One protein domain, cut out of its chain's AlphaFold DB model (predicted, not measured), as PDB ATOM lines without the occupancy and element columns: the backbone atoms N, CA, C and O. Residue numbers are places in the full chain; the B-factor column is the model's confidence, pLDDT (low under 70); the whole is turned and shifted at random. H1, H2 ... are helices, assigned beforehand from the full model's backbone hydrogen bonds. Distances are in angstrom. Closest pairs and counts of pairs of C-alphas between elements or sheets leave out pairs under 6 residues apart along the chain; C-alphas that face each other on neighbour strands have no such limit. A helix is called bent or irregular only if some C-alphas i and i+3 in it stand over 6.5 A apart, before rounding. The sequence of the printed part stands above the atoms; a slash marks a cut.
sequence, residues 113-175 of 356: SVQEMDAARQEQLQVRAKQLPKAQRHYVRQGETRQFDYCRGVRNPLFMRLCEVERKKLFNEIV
ATOM      1  N   SER A 113      97.453 132.284  85.428       94.38
ATOM      2  CA  SER A 113      96.723 131.075  85.028       94.38
ATOM      3  C   SER A 113      97.531 129.802  85.307       94.38
ATOM      4  O   SER A 113      98.763 129.808  85.295       94.38
ATOM      5  N   VAL A 114      96.846 128.668  85.502       90.38
ATOM      6  CA  VAL A 114      97.527 127.360  85.623       90.38
ATOM      7  C   VAL A 114      98.436 127.087  84.421       90.38
ATOM      8  O   VAL A 114      99.529 126.559  84.591       90.38
ATOM      9  N   GLN A 115      98.017 127.491  83.220       89.62
ATOM     10  CA  GLN A 115      98.792 127.282  81.997       89.62
ATOM     11  C   GLN A 115     100.100 128.076  81.995       89.62
ATOM     12  O   GLN A 115     101.139 127.527  81.641       89.62
ATOM     13  N   GLU A 116     100.066 129.342  82.416       91.00
ATOM     14  CA  GLU A 116     101.270 130.174  82.537       91.00
ATOM     15  C   GLU A 116     102.219 129.619  83.599       91.00
ATOM     16  O   GLU A 116     103.422 129.522  83.357       91.00
ATOM     17  N   MET A 117     101.689 129.187  84.749       90.12
ATOM     18  CA  MET A 117     102.504 128.596  85.809       90.12
ATOM     19  C   MET A 117     103.153 127.278  85.366       90.12
ATOM     20  O   MET A 117     104.344 127.067  85.605       90.12
ATOM     21  N   ASP A 118     102.405 126.404  84.688       87.12
ATOM     22  CA  ASP A 118     102.932 125.145  84.160       87.12
ATOM     23  C   ASP A 118     103.966 125.386  83.052       87.12
ATOM     24  O   ASP A 118     104.998 124.709  83.024       87.12
ATOM     25  N   ALA A 119     103.751 126.382  82.185       89.44
ATOM     26  CA  ALA A 119     104.714 126.773  81.158       89.44
ATOM     27  C   ALA A 119     106.015 127.314  81.778       89.44
ATOM     28  O   ALA A 119     107.100 126.836  81.436       89.44
ATOM     29  N   ALA A 120     105.916 128.230  82.745       89.06
ATOM     30  CA  ALA A 120     107.066 128.784  83.463       89.06
ATOM     31  C   ALA A 120     107.833 127.697  84.235       89.06
ATOM     32  O   ALA A 120     109.066 127.632  84.207       89.06
ATOM     33  N   ARG A 121     107.108 126.777  84.881       85.94
ATOM     34  CA  ARG A 121     107.692 125.603  85.535       85.94
ATOM     35  C   ARG A 121     108.427 124.719  84.531       85.94
ATOM     36  O   ARG A 121     109.558 124.307  84.793       85.94
ATOM     37  N   GLN A 122     107.818 124.429  83.382       86.31
ATOM     38  CA  GLN A 122     108.429 123.607  82.339       86.31
ATOM     39  C   GLN A 122     109.699 124.257  81.779       86.31
ATOM     40  O   GLN A 122     110.701 123.562  81.592       86.31
ATOM     41  N   GLU A 123     109.700 125.572  81.573       90.31
ATOM     42  CA  GLU A 123     110.884 126.330  81.170       90.31
ATOM     43  C   GLU A 123     111.999 126.226  82.220       90.31
ATOM     44  O   GLU A 123     113.128 125.843  81.892       90.31
ATOM     45  N   GLN A 124     111.689 126.456  83.501       86.94
ATOM     46  CA  GLN A 124     112.669 126.353  84.586       86.94
ATOM     47  C   GLN A 124     113.290 124.949  84.669       86.94
ATOM     48  O   GLN A 124     114.503 124.802  84.854       86.94
ATOM     49  N   LEU A 125     112.481 123.902  84.494       85.12
ATOM     50  CA  LEU A 125     112.963 122.521  84.453       85.12
ATOM     51  C   LEU A 125     113.875 122.266  83.257       85.12
ATOM     52  O   LEU A 125     114.894 121.592  83.408       85.12
ATOM     53  N   GLN A 126     113.546 122.802  82.080       87.69
ATOM     54  CA  GLN A 126     114.406 122.690  80.904       87.69
ATOM     55  C   GLN A 126     115.750 123.390  81.125       87.69
ATOM     56  O   GLN A 126     116.788 122.835  80.759       87.69
ATOM     57  N   VAL A 127     115.758 124.568  81.756       89.81
ATOM     58  CA  VAL A 127     116.993 125.280  82.118       89.81
ATOM     59  C   VAL A 127     117.844 124.430  83.061       89.81
ATOM     60  O   VAL A 127     119.019 124.190  82.774       89.81
ATOM     61  N   ARG A 128     117.258 123.883  84.132       86.44
ATOM     62  CA  ARG A 128     117.984 123.000  85.064       86.44
ATOM     63  C   ARG A 128     118.475 121.722  84.384       86.44
ATOM     64  O   ARG A 128     119.610 121.310  84.599       86.44
ATOM     65  N   ALA A 129     117.675 121.120  83.505       88.75
ATOM     66  CA  ALA A 129     118.074 119.931  82.753       88.75
ATOM     67  C   ALA A 129     119.263 120.209  81.820       88.75
ATOM     68  O   ALA A 129     120.141 119.359  81.667       88.75
ATOM     69  N   LYS A 130     119.335 121.409  81.229       90.06
ATOM     70  CA  LYS A 130     120.487 121.851  80.428       90.06
ATOM     71  C   LYS A 130     121.742 122.050  81.286       90.06
ATOM     72  O   LYS A 130     122.835 121.739  80.811       90.06
ATOM     73  N   GLN A 131     121.598 122.500  82.534       90.00
ATOM     74  CA  GLN A 131     122.712 122.659  83.482       90.00
ATOM     75  C   GLN A 131     123.292 121.320  83.967       90.00
ATOM     76  O   GLN A 131     124.439 121.276  84.406       90.00
ATOM     77  N   LEU A 132     122.546 120.217  83.854       86.44
ATOM     78  CA  LEU A 132     123.055 118.901  84.231       86.44
ATOM     79  C   LEU A 132     124.164 118.408  83.281       86.44
ATOM     80  O   LEU A 132     124.095 118.639  82.061       86.44
ATOM     81  N   PRO A 133     125.141 117.637  83.803       91.44
ATOM     82  CA  PRO A 133     126.129 116.935  82.991       91.44
ATOM     83  C   PRO A 133     125.468 116.071  81.911       91.44
ATOM     84  O   PRO A 133     124.444 115.433  82.156       91.44
ATOM     85  N   LYS A 134     126.077 115.976  80.717       91.38
ATOM     86  CA  LYS A 134     125.535 115.203  79.577       91.38
ATOM     87  C   LYS A 134     125.191 113.752  79.950       91.38
ATOM     88  O   LYS A 134     124.172 113.242  79.498       91.38
ATOM     89  N   ALA A 135     125.989 113.136  80.828       88.38
ATOM     90  CA  ALA A 135     125.785 111.784  81.354       88.38
ATOM     91  C   ALA A 135     124.587 111.639  82.313       88.38
ATOM     92  O   ALA A 135     124.264 110.526  82.702       88.38
ATOM     93  N   GLN A 136     123.959 112.734  82.745       85.25
ATOM     94  CA  GLN A 136     122.792 112.718  83.631       85.25
ATOM     95  C   GLN A 136     121.500 113.141  82.921       85.25
ATOM     96  O   GLN A 136     120.407 112.836  83.394       85.25
ATOM     97  N   ARG A 137     121.602 113.807  81.763       87.25
ATOM     98  CA  ARG A 137     120.441 114.328  81.023       87.25
ATOM     99  C   ARG A 137     119.477 113.233  80.564       87.25
ATOM    100  O   ARG A 137     118.280 113.484  80.499       87.25
ATOM    101  N   HIS A 138     119.955 112.015  80.292       82.38
ATOM    102  CA  HIS A 138     119.091 110.904  79.866       82.38
ATOM    103  C   HIS A 138     118.197 110.352  80.985       82.38
ATOM    104  O   HIS A 138     117.220 109.662  80.689       82.38
ATOM    105  N   TYR A 139     118.509 110.656  82.250       78.69
ATOM    106  CA  TYR A 139     117.666 110.308  83.398       78.69
ATOM    107  C   TYR A 139     116.495 111.278  83.590       78.69
ATOM    108  O   TYR A 139     115.510 110.928  84.235       78.69
ATOM    109  N   VAL A 140     116.561 112.468  82.988       79.38
ATOM    110  CA  VAL A 140     115.466 113.440  82.956       79.38
ATOM    111  C   VAL A 140     114.568 113.113  81.760       79.38
ATOM    112  O   VAL A 140     114.608 113.772  80.721       79.38
ATOM    113  N   ARG A 141     113.791 112.028  81.846       66.69
ATOM    114  CA  ARG A 141     112.807 111.715  80.798       66.69
ATOM    115  C   ARG A 141     111.622 112.677  80.904       66.69
ATOM    116  O   ARG A 141     111.015 112.758  81.960       66.69
ATOM    117  N   GLN A 142     111.354 113.388  79.803       60.53
ATOM    118  CA  GLN A 142     110.173 114.210  79.495       60.53
ATOM    119  C   GLN A 142     109.366 114.721  80.699       60.53
ATOM    120  O   GLN A 142     108.320 114.173  81.026       60.53
ATOM    121  N   GLY A 143     109.810 115.843  81.264       59.12
ATOM    122  CA  GLY A 143     108.964 116.663  82.126       59.12
ATOM    123  C   GLY A 143     108.681 116.066  83.502       59.12
ATOM    124  O   GLY A 143     108.728 114.866  83.758       59.12
ATOM    125  N   GLU A 144     108.431 116.960  84.445       59.72
ATOM    126  CA  GLU A 144     108.161 116.611  85.825       59.72
ATOM    127  C   GLU A 144     106.764 116.002  85.948       59.72
ATOM    128  O   GLU A 144     105.750 116.679  85.836       59.72
ATOM    129  N   THR A 145     106.700 114.714  86.250       54.94
ATOM    130  CA  THR A 145     105.538 114.149  86.927       54.94
ATOM    131  C   THR A 145     106.057 113.576  88.234       54.94
ATOM    132  O   THR A 145     106.676 112.517  88.256       54.94
ATOM    133  N   ARG A 146     105.822 114.297  89.346       54.31
ATOM    134  CA  ARG A 146     106.152 113.876  90.730       54.31
ATOM    135  C   ARG A 146     105.749 112.426  91.035       54.31
ATOM    136  O   ARG A 146     106.308 111.802  91.927       54.31
ATOM    137  N   GLN A 147     104.794 111.877  90.286       54.34
ATOM    138  CA  GLN A 147     104.385 110.478  90.369       54.34
ATOM    139  C   GLN A 147     105.486 109.472  89.984       54.34
ATOM    140  O   GLN A 147     105.443 108.345  90.471       54.34
ATOM    141  N   PHE A 148     106.494 109.847  89.186       47.84
ATOM    142  CA  PHE A 148     107.575 108.934  88.785       47.84
ATOM    143  C   PHE A 148     108.783 108.924  89.731       47.84
ATOM    144  O   PHE A 148     109.592 108.003  89.635       47.84
ATOM    145  N   ASP A 149     108.888 109.852  90.691       48.81
ATOM    146  CA  ASP A 149     109.976 109.838  91.692       48.81
ATOM    147  C   ASP A 149     109.895 108.627  92.643       48.81
ATOM    148  O   ASP A 149     110.881 108.257  93.283       48.81
ATOM    149  N   TYR A 150     108.742 107.951  92.703       51.59
ATOM    150  CA  TYR A 150     108.556 106.733  93.498       51.59
ATOM    151  C   TYR A 150     108.944 105.443  92.761       51.59
ATOM    152  O   TYR A 150     108.977 104.372  93.378       51.59
ATOM    153  N   CYS A 151     109.268 105.504  91.464       49.84
ATOM    154  CA  CYS A 151     109.758 104.341  90.732       49.84
ATOM    155  C   CYS A 151     111.166 103.980  91.225       49.84
ATOM    156  O   CYS A 151     112.167 104.607  90.878       49.84
ATOM    157  N   ARG A 152     111.240 102.947  92.072       52.16
ATOM    158  CA  ARG A 152     112.487 102.418  92.639       52.16
ATOM    159  C   ARG A 152     113.539 102.179  91.548       52.16
ATOM    160  O   ARG A 152     113.338 101.339  90.678       52.16
ATOM    161  N   GLY A 153     114.691 102.838  91.672       57.12
ATOM    162  CA  GLY A 153     115.935 102.423  91.011       57.12
ATOM    163  C   GLY A 153     116.702 103.517  90.275       57.12
ATOM    164  O   GLY A 153     117.917 103.401  90.159       57.12
ATOM    165  N   VAL A 154     116.051 104.596  89.833       58.03
ATOM    166  CA  VAL A 154     116.729 105.683  89.108       58.03
ATOM    167  C   VAL A 154     116.246 107.017  89.655       58.03
ATOM    168  O   VAL A 154     115.099 107.398  89.459       58.03
ATOM    169  N   ARG A 155     117.117 107.706  90.396       64.44
ATOM    170  CA  ARG A 155     116.801 109.008  90.994       64.44
ATOM    171  C   ARG A 155     116.867 110.081  89.914       64.44
ATOM    172  O   ARG A 155     117.877 110.175  89.220       64.44
ATOM    173  N   ASN A 156     115.819 110.888  89.787       71.00
ATOM    174  CA  ASN A 156     115.834 112.034  88.891       71.00
ATOM    175  C   ASN A 156     116.858 113.067  89.409       71.00
ATOM    176  O   ASN A 156     116.687 113.561  90.526       71.00
ATOM    177  N   PRO A 157     117.908 113.412  88.638       73.69
ATOM    178  CA  PRO A 157     118.933 114.363  89.071       73.69
ATOM    179  C   PRO A 157     118.379 115.763  89.368       73.69
ATOM    180  O   PRO A 157     118.955 116.475  90.184       73.69
ATOM    181  N   LEU A 158     117.237 116.148  88.783       73.94
ATOM    182  CA  LEU A 158     116.585 117.434  89.067       73.94
ATOM    183  C   LEU A 158     115.964 117.517  90.464       73.94
ATOM    184  O   LEU A 158     115.832 118.614  91.006       73.94
ATOM    185  N   PHE A 159     115.588 116.373  91.035       71.88
ATOM    186  CA  PHE A 159     114.962 116.263  92.355       71.88
ATOM    187  C   PHE A 159     115.842 115.474  93.324       71.88
ATOM    188  O   PHE A 159     115.373 114.955  94.340       71.88
ATOM    189  N   MET A 160     117.142 115.369  93.021       68.25
ATOM    190  CA  MET A 160     118.082 114.746  93.934       68.25
ATOM    191  C   MET A 160     118.100 115.515  95.248       68.25
ATOM    192  O   MET A 160     118.270 116.732  95.295       68.25
ATOM    193  N   ARG A 161     117.938 114.767  96.340       66.50
ATOM    194  CA  ARG A 161     118.183 115.305  97.670       66.50
ATOM    195  C   ARG A 161     119.639 115.732  97.737       66.50
ATOM    196  O   ARG A 161     120.525 114.903  97.537       66.50
ATOM    197  N   LEU A 162     119.848 117.001  98.053       61.91
ATOM    198  CA  LEU A 162     121.158 117.513  98.414       61.91
ATOM    199  C   LEU A 162     121.707 116.694  99.583       61.91
ATOM    200  O   LEU A 162     120.981 116.402 100.547       61.91
ATOM    201  N   CYS A 163     122.983 116.322  99.510       67.06
ATOM    202  CA  CYS A 163     123.630 115.674 100.644       67.06
ATOM    203  C   CYS A 163     123.656 116.630 101.850       67.06
ATOM    204  O   CYS A 163     123.446 117.838 101.723       67.06
ATOM    205  N   GLU A 164     123.867 116.112 103.061       61.22
ATOM    206  CA  GLU A 164     123.907 116.964 104.260       61.22
ATOM    207  C   GLU A 164     124.971 118.068 104.161       61.22
ATOM    208  O   GLU A 164     124.725 119.192 104.592       61.22
ATOM    209  N   VAL A 165     126.108 117.779 103.520       68.75
ATOM    210  CA  VAL A 165     127.191 118.745 103.286       68.75
ATOM    211  C   VAL A 165     126.728 119.895 102.390       68.75
ATOM    212  O   VAL A 165     126.890 121.058 102.751       68.75
ATOM    213  N   GLU A 166     126.096 119.591 101.254       68.38
ATOM    214  CA  GLU A 166     125.535 120.600 100.344       68.38
ATOM    215  C   GLU A 166     124.420 121.404 101.013       68.38
ATOM    216  O   GLU A 166     124.377 122.626 100.872       68.38
ATOM    217  N   ARG A 167     123.551 120.746 101.796       68.62
ATOM    218  CA  ARG A 167     122.502 121.426 102.570       68.62
ATOM    219  C   ARG A 167     123.096 122.413 103.569       68.62
ATOM    220  O   ARG A 167     122.657 123.558 103.604       68.62
ATOM    221  N   LYS A 168     124.106 121.999 104.345       66.12
ATOM    222  CA  LYS A 168     124.815 122.882 105.287       66.12
ATOM    223  C   LYS A 168     125.504 124.033 104.558       66.12
ATOM    224  O   LYS A 168     125.448 125.161 105.034       66.12
ATOM    225  N   LYS A 169     126.111 123.776 103.396       75.12
ATOM    226  CA  LYS A 169     126.761 124.815 102.589       75.12
ATOM    227  C   LYS A 169     125.759 125.863 102.099       75.12
ATOM    228  O   LYS A 169     125.983 127.041 102.347       75.12
ATOM    229  N   LEU A 170     124.646 125.447 101.494       71.12
ATOM    230  CA  LEU A 170     123.591 126.365 101.051       71.12
ATOM    231  C   LEU A 170     122.968 127.130 102.216       71.12
ATOM    232  O   LEU A 170     122.759 128.331 102.104       71.12
ATOM    233  N   PHE A 171     122.701 126.455 103.338       68.00
ATOM    234  CA  PHE A 171     122.189 127.114 104.537       68.00
ATOM    235  C   PHE A 171     123.146 128.212 105.010       68.00
ATOM    236  O   PHE A 171     122.733 129.351 105.194       68.00
ATOM    237  N   ASN A 172     124.442 127.905 105.108       72.56
ATOM    238  CA  ASN A 172     125.456 128.886 105.484       72.56
ATOM    239  C   ASN A 172     125.588 130.016 104.455       72.56
ATOM    240  O   ASN A 172     125.836 131.149 104.843       72.56
ATOM    241  N   GLU A 173     125.448 129.738 103.156       77.50
ATOM    242  CA  GLU A 173     125.461 130.769 102.113       77.50
ATOM    243  C   GLU A 173     124.248 131.698 102.209       77.50
ATOM    244  O   GLU A 173     124.425 132.900 102.064       77.50
ATOM    245  N   ILE A 174     123.050 131.173 102.480       73.25
ATOM    246  CA  ILE A 174     121.831 131.973 102.669       73.25
ATOM    247  C   ILE A 174     121.962 132.842 103.922       73.25
ATOM    248  O   ILE A 174     121.808 134.053 103.831       73.25
ATOM    249  N   VAL A 175     122.352 132.250 105.057       70.62
ATOM    250  CA  VAL A 175     122.552 132.980 106.321       70.62
ATOM    251  C   VAL A 175     123.629 134.062 106.185       70.62
ATOM    252  O   VAL A 175     123.503 135.132 106.763       70.62
TER     253      VAL A 175
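AT A GLANCE: This is residues 113 to 175 of the 356 residues of the protein "Uncharacterized protein AlNc14C37G3277" of Albugo laibachii Nc14 (UniProt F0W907). Two helices, the long H1 and the shorter H3, stand well away from each other, and a long winding stretch, residues 138 to 163, bridges the space between them in a loose, open frame. The tiny H2 sits just past the last residue of H1, where the backbone folds back before the winding stretch sets off; residues 113 to 120, of which 114 to 120 belong to H1, and residues 163 to 169, of which 164 to 169 belong to H3, stick out. The printed part has 63 residues with three named helices, H1, H2 and H3 in that order along the chain, and no named strand; its class is all helix, with 34 residues in named elements. It is loose, with a radius of gyration of the C-alphas of 13.9 A, and its C-alphas span 35 by 32 by 23 A.

HOW THE PARTS SIT: H1, residues 114 to 131, is the longest helix by residues, with 18 residues. It touches no helix. A tight link of 2 residues, Leu 132 and Pro 133, leads to H2, residues 134 to 137. H1 and H2 are near each other, close but not clearly touching, with 2 pairs of C-alphas within 8 A. Their closest C-alphas are those of Ala 129 and Arg 137, 6.3 A apart, while their centres are 18.1 A apart. After H2 comes a long link of 26 residues, and it leads to H3, residues 164 to 175. H3 touches no helix: H1 and H3 are apart, and H2 and H3 are apart too, though they follow each other in the chain. In H1 and H3 every pair of O of residue i and N of residue i+4 is within hydrogen-bond range. H2, with 4 residues, is too short for such a pair, but its one pair of O of residue i and N of residue i+3 is within range.

IN THESE COORDINATES: The printed part begins at Ser 113, and H1 follows from Val 114, with its C-alpha at (97.527, 127.360, 85.623), to Gln 131, with its C-alpha at (122.712, 122.659, 83.482). From first to last C-alpha H1 measures 25.7 A. H2 runs from Lys 134 to Arg 137 and measures 5.4 A. Residues 138 to 163 hold no named element, and their C-alphas lie 2 to 17 A from the mean of all C-alphas. H3 runs from Glu 164 to Val 175, measures 16.2 A from first to last C-alpha, and ends with C-alpha 175 at (122.552, 132.980, 106.321). None of the three helices is bent or irregular.

THE WHOLE: The two C-alphas farthest apart are those of Ser 113 and Val 165, at 37.6 A, and the first and last printed C-alphas, of Ser 113 and Val 175, are 33.5 A apart. Without the two stretches that stand free, residues 113 to 120 and 163 to 169, a body of 48 residues remains; it spans 34 by 23 by 23 A and has a radius of gyration of 12.3 A. The printed part has no cut. Its one long link is that from H2 to H3. The mean pLDDT of the printed part is 74.5, with means of 89 for H1, 88 for H2 and 70 for H3. The model's confidence is low, under 70, in 25 residues, namely residues 141 to 155, residues 160 to 168 and residue 171.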